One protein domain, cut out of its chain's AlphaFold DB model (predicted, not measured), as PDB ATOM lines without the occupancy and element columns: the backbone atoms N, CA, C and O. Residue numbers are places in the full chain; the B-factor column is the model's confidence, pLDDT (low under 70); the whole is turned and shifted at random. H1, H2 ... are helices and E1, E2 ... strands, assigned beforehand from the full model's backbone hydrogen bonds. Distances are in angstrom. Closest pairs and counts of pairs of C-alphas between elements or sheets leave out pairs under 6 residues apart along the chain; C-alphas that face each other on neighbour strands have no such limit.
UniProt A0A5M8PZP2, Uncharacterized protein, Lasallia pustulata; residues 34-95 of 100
ATOM      1  N   ARG A  34     198.464 193.591 202.636       87.62
ATOM      2  CA  ARG A  34     198.249 194.576 201.554       87.62
ATOM      3  C   ARG A  34     199.424 194.646 200.577       87.62
ATOM      4  O   ARG A  34     199.195 194.665 199.375       87.62
ATOM      5  N   GLU A  35     200.653 194.607 201.089       89.81
ATOM      6  CA  GLU A  35     201.873 194.602 200.267       89.81
ATOM      7  C   GLU A  35     202.023 193.299 199.466       89.81
ATOM      8  O   GLU A  35     202.324 193.319 198.277       89.81
ATOM      9  N   LYS A  36     201.731 192.147 200.086       93.00
ATOM     10  CA  LYS A  36     201.750 190.852 199.383       93.00
ATOM     11  C   LYS A  36     200.707 190.814 198.272       93.00
ATOM     12  O   LYS A  36     201.016 190.373 197.175       93.00
ATOM     13  N   TYR A  37     199.508 191.327 198.541       94.12
ATOM     14  CA  TYR A  37     198.431 191.419 197.562       94.12
ATOM     15  C   TYR A  37     198.853 192.221 196.325       94.12
ATOM     16  O   TYR A  37     198.693 191.749 195.203       94.12
ATOM     17  N   VAL A  38     199.439 193.409 196.507       95.25
ATOM     18  CA  VAL A  38     199.801 194.260 195.362       95.25
ATOM     19  C   VAL A  38     200.996 193.742 194.559       95.25
ATOM     20  O   VAL A  38     201.122 194.081 193.383       95.25
ATOM     21  N   ASN A  39     201.818 192.861 195.136       95.81
ATOM     22  CA  ASN A  39     202.909 192.189 194.422       95.81
ATOM     23  C   ASN A  39     202.427 191.175 193.371       95.81
ATOM     24  O   ASN A  39     203.203 190.814 192.491       95.81
ATOM     25  N   HIS A  40     201.158 190.758 193.411       95.75
ATOM     26  CA  HIS A  40     200.553 189.948 192.347       95.75
ATOM     27  C   HIS A  40     200.222 190.759 191.081       95.75
ATOM     28  O   HIS A  40     199.853 190.191 190.057       95.75
ATOM     29  N   PHE A  41     200.352 192.087 191.115       96.00
ATOM     30  CA  PHE A  41     200.080 192.961 189.974       96.00
ATOM     31  C   PHE A  41     201.378 193.516 189.403       96.00
ATOM     32  O   PHE A  41     202.286 193.868 190.155       96.00
ATOM     33  N   ARG A  42     201.459 193.663 188.077       96.38
ATOM     34  CA  ARG A  42     202.515 194.454 187.426       96.38
ATOM     35  C   ARG A  42     202.413 195.929 187.833       96.38
ATOM     36  O   ARG A  42     201.341 196.394 188.221       96.38
ATOM     37  N   ASP A  43     203.514 196.667 187.713       97.12
ATOM     38  CA  ASP A  43     203.558 198.089 188.086       97.12
ATOM     39  C   ASP A  43     202.551 198.937 187.290       97.12
ATOM     40  O   ASP A  43     202.001 199.893 187.831       97.12
ATOM     41  N   ASP A  44     202.256 198.540 186.050       97.50
ATOM     42  CA  ASP A  44     201.333 199.171 185.100       97.50
ATOM     43  C   ASP A  44     199.954 198.486 185.014       97.50
ATOM     44  O   ASP A  44     199.155 198.795 184.127       97.50
ATOM     45  N   ALA A  45     199.644 197.563 185.931       97.44
ATOM     46  CA  ALA A  45     198.398 196.805 185.891       97.44
ATOM     47  C   ALA A  45     197.158 197.710 185.972       97.44
ATOM     48  O   ALA A  45     197.110 198.672 186.740       97.44
ATOM     49  N   THR A  46     196.121 197.363 185.213       97.94
ATOM     50  CA  THR A  46     194.793 197.975 185.330       97.94
ATOM     51  C   THR A  46     193.864 197.004 186.036       97.94
ATOM     52  O   THR A  46     193.754 195.849 185.633       97.94
ATOM     53  N   MET A  47     193.178 197.474 187.074       95.94
ATOM     54  CA  MET A  47     192.180 196.685 187.785       95.94
ATOM     55  C   MET A  47     190.811 197.342 187.670       95.94
ATOM     56  O   MET A  47     190.655 198.541 187.914       95.94
ATOM     57  N   ILE A  48     189.819 196.536 187.303       96.50
ATOM     58  CA  ILE A  48     188.435 196.959 187.106       96.50
ATOM     59  C   ILE A  48     187.561 196.151 188.065       96.50
ATOM     60  O   ILE A  48     187.573 194.924 188.034       96.50
ATOM     61  N   MET A  49     186.803 196.836 188.919       91.00
ATOM     62  CA  MET A  49     185.821 196.231 189.820       91.00
ATOM     63  C   MET A  49     184.496 196.979 189.689       91.00
ATOM     64  O   MET A  49     184.380 198.131 190.113       91.00
ATOM     65  N   ALA A  50     183.490 196.318 189.111       89.81
ATOM     66  CA  ALA A  50     182.224 196.942 188.727       89.81
ATOM     67  C   ALA A  50     182.461 198.231 187.908       89.81
ATOM     68  O   ALA A  50     183.057 198.172 186.837       89.81
ATOM     69  N   SER A  51     182.024 199.392 188.400       91.88
ATOM     70  CA  SER A  51     182.210 200.692 187.741       91.88
ATOM     71  C   SER A  51     183.531 201.393 188.084       91.88
ATOM     72  O   SER A  51     183.830 202.440 187.510       91.88
ATOM     73  N   LYS A  52     184.328 200.854 189.016       93.19
ATOM     74  CA  LYS A  52     185.597 201.452 189.445       93.19
ATOM     75  C   LYS A  52     186.755 200.881 188.633       93.19
ATOM     76  O   LYS A  52     186.927 199.668 188.559       93.19
ATOM     77  N   MET A  53     187.581 201.767 188.088       96.81
ATOM     78  CA  MET A  53     188.839 201.431 187.424       96.81
ATOM     79  C   MET A  53     189.984 202.138 188.144       96.81
ATOM     80  O   MET A  53     189.876 203.323 188.452       96.81
ATOM     81  N   VAL A  54     191.069 201.413 188.396       97.62
ATOM     82  CA  VAL A  54     192.331 201.954 188.916       97.62
ATOM     83  C   VAL A  54     193.487 201.459 188.058       97.62
ATOM     84  O   VAL A  54     193.434 200.351 187.514       97.62
ATOM     85  N   LYS A  55     194.518 202.285 187.914       97.50
ATOM     86  CA  LYS A  55     195.685 202.014 187.077       97.50
ATOM     87  C   LYS A  55     196.938 202.087 187.925       97.50
ATOM     88  O   LYS A  55     197.091 203.015 188.702       97.50
ATOM     89  N   SER A  56     197.871 201.174 187.706       97.81
ATOM     90  CA  SER A  56     199.123 201.015 188.450       97.81
ATOM     91  C   SER A  56     198.998 200.386 189.839       97.81
ATOM     92  O   SER A  56     197.972 200.467 190.522       97.81
ATOM     93  N   ARG A  57     200.104 199.782 190.287       96.94
ATOM     94  CA  ARG A  57     200.209 199.137 191.602       96.94
ATOM     95  C   ARG A  57     199.910 200.093 192.781       96.94
ATOM     96  O   ARG A  57     199.161 199.682 193.670       96.94
ATOM     97  N   PRO A  58     200.401 201.353 192.818       96.75
ATOM     98  CA  PRO A  58     200.047 202.300 193.882       96.75
ATOM     99  C   PRO A  58     198.547 202.606 193.995       96.75
ATOM    100  O   PRO A  58     198.016 202.658 195.107       96.75
ATOM    101  N   GLU A  59     197.833 202.771 192.877       97.25
ATOM    102  CA  GLU A  59     196.385 203.017 192.932       97.25
ATOM    103  C   GLU A  59     195.621 201.775 193.401       97.25
ATOM    104  O   GLU A  59     194.696 201.890 194.209       97.25
ATOM    105  N   ILE A  60     196.048 200.580 192.968       96.94
ATOM    106  CA  ILE A  60     195.514 199.299 193.452       96.94
ATOM    107  C   ILE A  60     195.693 199.184 194.974       96.94
ATOM    108  O   ILE A  60     194.746 198.815 195.674       96.94
ATOM    109  N   LEU A  61     196.863 199.559 195.513       95.06
ATOM    110  CA  LEU A  61     197.129 199.560 196.957       95.06
ATOM    111  C   LEU A  61     196.200 200.511 197.719       95.06
ATOM    112  O   LEU A  61     195.621 200.132 198.740       95.06
ATOM    113  N   ASN A  62     196.047 201.745 197.239       94.94
ATOM    114  CA  ASN A  62     195.187 202.739 197.885       94.94
ATOM    115  C   ASN A  62     193.719 202.309 197.863       94.94
ATOM    116  O   ASN A  62     193.021 202.386 198.874       94.94
ATOM    117  N   MET A  63     193.261 201.786 196.730       93.06
ATOM    118  CA  MET A  63     191.914 201.258 196.591       93.06
ATOM    119  C   MET A  63     191.665 200.085 197.548       93.06
ATOM    120  O   MET A  63     190.622 200.025 198.194       93.06
ATOM    121  N   ARG A  64     192.647 199.190 197.688       91.44
ATOM    122  CA  ARG A  64     192.612 198.069 198.627       91.44
ATOM    123  C   ARG A  64     192.540 198.524 200.087       91.44
ATOM    124  O   ARG A  64     191.798 197.923 200.857       91.44
ATOM    125  N   LYS A  65     193.284 199.566 200.478       91.88
ATOM    126  CA  LYS A  65     193.210 200.158 201.829       91.88
ATOM    127  C   LYS A  65     191.794 200.658 202.129       91.88
ATOM    128  O   LYS A  65     191.223 200.232 203.124       91.88
ATOM    129  N   SER A  66     191.215 201.433 201.211       90.56
ATOM    130  CA  SER A  66     189.847 201.959 201.325       90.56
ATOM    131  C   SER A  66     188.778 200.858 201.410       90.56
ATOM    132  O   SER A  66     187.823 200.997 202.163       90.56
ATOM    133  N   MET A  67     188.929 199.731 200.702       87.81
ATOM    134  CA  MET A  67     187.976 198.614 200.829       87.81
ATOM    135  C   MET A  67     187.916 198.045 202.252       87.81
ATOM    136  O   MET A  67     186.830 197.761 202.749       87.81
ATOM    137  N   TRP A  68     189.066 197.894 202.914       88.94
ATOM    138  CA  TRP A  68     189.145 197.333 204.268       88.94
ATOM    139  C   TRP A  68     188.685 198.291 205.373       88.94
ATOM    140  O   TRP A  68     188.524 197.856 206.507       88.94
ATOM    141  N   GLU A  69     188.433 199.566 205.074       89.25
ATOM    142  CA  GLU A  69     187.777 200.486 206.020       89.25
ATOM    143  C   GLU A  69     186.292 200.140 206.221       89.25
ATOM    144  O   GLU A  69     185.691 200.526 207.221       89.25
ATOM    145  N   HIS A  70     185.696 199.401 205.278       87.56
ATOM    146  CA  HIS A  70     184.261 199.110 205.243       87.56
ATOM    147  C   HIS A  70     183.925 197.613 205.253       87.56
ATOM    148  O   HIS A  70     182.752 197.250 205.243       87.56
ATOM    149  N   VAL A  71     184.931 196.739 205.245       84.50
ATOM    150  CA  VAL A  71     184.766 195.283 205.176       84.50
ATOM    151  C   VAL A  71     185.467 194.667 206.379       84.50
ATOM    152  O   VAL A  71     186.676 194.816 206.516       84.50
ATOM    153  N   ALA A  72     184.722 193.978 207.248       83.94
ATOM    154  CA  ALA A  72     185.295 193.289 208.407       83.94
ATOM    155  C   ALA A  72     185.997 191.983 207.996       83.94
ATOM    156  O   ALA A  72     187.138 191.729 208.372       83.94
ATOM    157  N   SER A  73     185.322 191.185 207.171       84.62
ATOM    158  CA  SER A  73     185.806 189.938 206.584       84.62
ATOM    159  C   SER A  73     185.168 189.775 205.202       84.62
ATOM    160  O   SER A  73     184.065 190.266 204.943       84.62
ATOM    161  N   ARG A  74     185.878 189.125 204.277       83.69
ATOM    162  CA  ARG A  74     185.315 188.738 202.976       83.69
ATOM    163  C   ARG A  74     186.100 187.579 202.365       83.69
ATOM    164  O   ARG A  74     186.864 187.807 201.428       83.69
ATOM    165  N   PRO A  75     185.971 186.361 202.914       89.31
ATOM    166  CA  PRO A  75     186.695 185.223 202.381       89.31
ATOM    167  C   PRO A  75     186.196 184.871 200.978       89.31
ATOM    168  O   PRO A  75     184.991 184.802 200.721       89.31
ATOM    169  N   HIS A  76     187.121 184.629 200.060       92.94
ATOM    170  CA  HIS A  76     186.810 184.156 198.720       92.94
ATOM    171  C   HIS A  76     186.919 182.635 198.671       92.94
ATOM    172  O   HIS A  76     187.830 182.031 199.236       92.94
ATOM    173  N   LYS A  77     186.001 182.003 197.939       91.31
ATOM    174  CA  LYS A  77     186.044 180.567 197.663       91.31
ATOM    175  C   LYS A  77     186.071 180.347 196.150       91.31
ATOM    176  O   LYS A  77     185.019 180.139 195.551       91.31
ATOM    177  N   PRO A  78     187.243 180.419 195.502       91.19
ATOM    178  CA  PRO A  78     187.368 180.101 194.083       91.19
ATOM    179  C   PRO A  78     187.028 178.622 193.881       91.19
ATOM    180  O   PRO A  78     187.690 177.751 194.438       91.19
ATOM    181  N   GLU A  79     185.980 178.324 193.118       89.62
ATOM    182  CA  GLU A  79     185.537 176.942 192.889       89.62
ATOM    183  C   GLU A  79     186.066 176.398 191.566       89.62
ATOM    184  O   GLU A  79     186.330 175.201 191.445       89.62
ATOM    185  N   LYS A  80     186.210 177.269 190.561       88.50
ATOM    186  CA  LYS A  80     186.702 176.903 189.232       88.50
ATOM    187  C   LYS A  80     187.592 178.004 188.665       88.50
ATOM    188  O   LYS A  80     187.253 179.182 188.751       88.50
ATOM    189  N   ILE A  81     188.695 177.598 188.046       89.12
ATOM    190  CA  ILE A  81     189.618 178.465 187.309       89.12
ATOM    191  C   ILE A  81     189.715 177.898 185.893       89.12
ATOM    192  O   ILE A  81     190.021 176.720 185.722       89.12
ATOM    193  N   PHE A  82     189.412 178.723 184.895       89.56
ATOM    194  CA  PHE A  82     189.346 178.344 183.487       89.56
ATOM    195  C   PHE A  82     190.342 179.173 182.673       89.56
ATOM    196  O   PHE A  82     190.055 180.331 182.361       89.56
ATOM    197  N   PRO A  83     191.501 178.610 182.308       90.44
ATOM    198  CA  PRO A  83     192.376 179.215 181.313       90.44
ATOM    199  C   PRO A  83     191.700 179.256 179.943       90.44
ATOM    200  O   PRO A  83     190.997 178.317 179.561       90.44
ATOM    201  N   PHE A  84     191.940 180.318 179.176       89.62
ATOM    202  CA  PHE A  84     191.377 180.467 177.825       89.62
ATOM    203  C   PHE A  84     192.072 179.580 176.770       89.62
ATOM    204  O   PHE A  84     191.656 179.543 175.614       89.62
ATOM    205  N   GLY A  85     193.100 178.820 177.161       87.62
ATOM    206  CA  GLY A  85     193.838 177.879 176.318       87.62
ATOM    207  C   GLY A  85     195.086 177.321 177.021       87.62
ATOM    208  O   GLY A  85     195.351 177.678 178.172       87.62
ATOM    209  N   PRO A  86     195.864 176.447 176.357       83.12
ATOM    210  CA  PRO A  86     197.174 176.019 176.848       83.12
ATOM    211  C   PRO A  86     198.118 177.218 177.017       83.12
ATOM    212  O   PRO A  86     198.253 178.009 176.086       83.12
ATOM    213  N   ASN A  87     198.794 177.323 178.166       82.06
ATOM    214  CA  ASN A  87     199.717 178.424 178.494       82.06
ATOM    215  C   ASN A  87     199.093 179.828 178.342       82.06
ATOM    216  O   ASN A  87     199.779 180.764 177.937       82.06
ATOM    217  N   ALA A  88     197.789 179.969 178.590       86.00
ATOM    218  CA  ALA A  88     197.105 181.248 178.437       86.00
ATOM    219  C   ALA A  88     197.509 182.252 179.528       86.00
ATOM    220  O   ALA A  88     197.546 181.912 180.708       86.00
ATOM    221  N   ASP A  89     197.692 183.511 179.127       87.56
ATOM    222  CA  ASP A  89     197.857 184.657 180.037       87.56
ATOM    223  C   ASP A  89     196.510 185.170 180.588       87.56
ATOM    224  O   ASP A  89     196.459 186.069 181.429       87.56
ATOM    225  N   GLU A  90     195.403 184.597 180.109       91.25
ATOM    226  CA  GLU A  90     194.037 184.968 180.463       91.25
ATOM    227  C   GLU A  90     193.300 183.791 181.102       91.25
ATOM    228  O   GLU A  90     193.281 182.667 180.580       91.25
ATOM    229  N   VAL A  91     192.639 184.068 182.227       92.31
ATOM    230  CA  VAL A  91     191.816 183.090 182.937       92.31
ATOM    231  C   VAL A  91     190.513 183.715 183.418       92.31
ATOM    232  O   VAL A  91     190.450 184.895 183.767       92.31
ATOM    233  N   MET A  92     189.473 182.893 183.508       93.00
ATOM    234  CA  MET A  92     188.230 183.219 184.197       93.00
ATOM    235  C   MET A  92     188.166 182.458 185.518       93.00
ATOM    236  O   MET A  92     188.433 181.259 185.562       93.00
ATOM    237  N   ILE A  93     187.755 183.136 186.588       92.94
ATOM    238  CA  ILE A  93     187.572 182.523 187.906       92.94
ATOM    239  C   ILE A  93     186.099 182.607 188.283       92.94
ATOM    240  O   ILE A  93     185.489 183.672 188.199       92.94
ATOM    241  N   LEU A  94     185.532 181.479 188.702       93.81
ATOM    242  CA  LEU A  94     184.166 181.371 189.194       93.81
ATOM    243  C   LEU A  94     184.188 180.908 190.650       93.81
ATOM    244  O   LEU A  94     184.768 179.873 190.979       93.81
ATOM    245  N   GLY A  95     183.512 181.657 191.512       91.00
ATOM    246  CA  GLY A  95     183.318 181.305 192.910       91.00
ATOM    247  C   GLY A  95     182.685 182.455 193.693       91.00
ATOM    248  O   GLY A  95     182.718 183.599 193.230       91.00
TER     249      GLY A  95
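This is residues 34 to 95 of the 100 residues of an uncharacterized protein of Lasallia pustulata (UniProt A0A5M8PZP2). Two separate lobes are joined by a long strap: one holds the hairpin E1 and E2 with residues 57 to 63 of H2 near both strands and H1 packed on H2, and the other is the bare hairpin E3 and E4. Residues 69 to 75, in the link between the lobes, stick out free. The printed part has 62 residues, in the order H1, E1, E2, H2, E3, E4; each hairpin is an antiparallel sheet of two strands, and the class is mixed, helices and strands. The whole is loose, with a radius of gyration of the C-alphas of 13.4 A and spans of 38 by 27 by 25 A.

Start at the hairpin of E1, residues 46 to 49, and E2, residues 52 to 55, where N 47 and O 54 are 2.9 A apart, within hydrogen-bond range. Next look at H2, residues 57 to 68: its closest C-alphas to E2 are those of Ile 60 and Val 54, 6.1 A apart. H1, residues 34 to 38, touches H2, the closest C-alphas being those of Val 38 and Leu 61, 6.1 A apart. In both helices every O i to N i+4 pair is within hydrogen-bond range. In the hairpin of E3, residues 80 to 83, and E4, residues 91 to 94, N 82 and O 92 are 2.8 A apart, within hydrogen-bond range. E3 and E4 are apart from E1 and E2.

Find C-alpha 46 at (194.793, 197.975, 185.330), where E1 begins its 10.2 A; E2 spans 10.4 A. H2 runs 16.9 A from C-alpha 57 at (200.209, 199.137, 191.602). H1 spans 6.4 A, and E3 and E4 10.0 A each; E4 ends at C-alpha 94, (184.166, 181.371, 189.194).

The C-alphas farthest apart, of Glu 69 and Pro 86, are 39.2 A apart. The printed part has no cut, and the link from H2 to E3 is long, with 11 residues. No printed residue is under 70 in pLDDT.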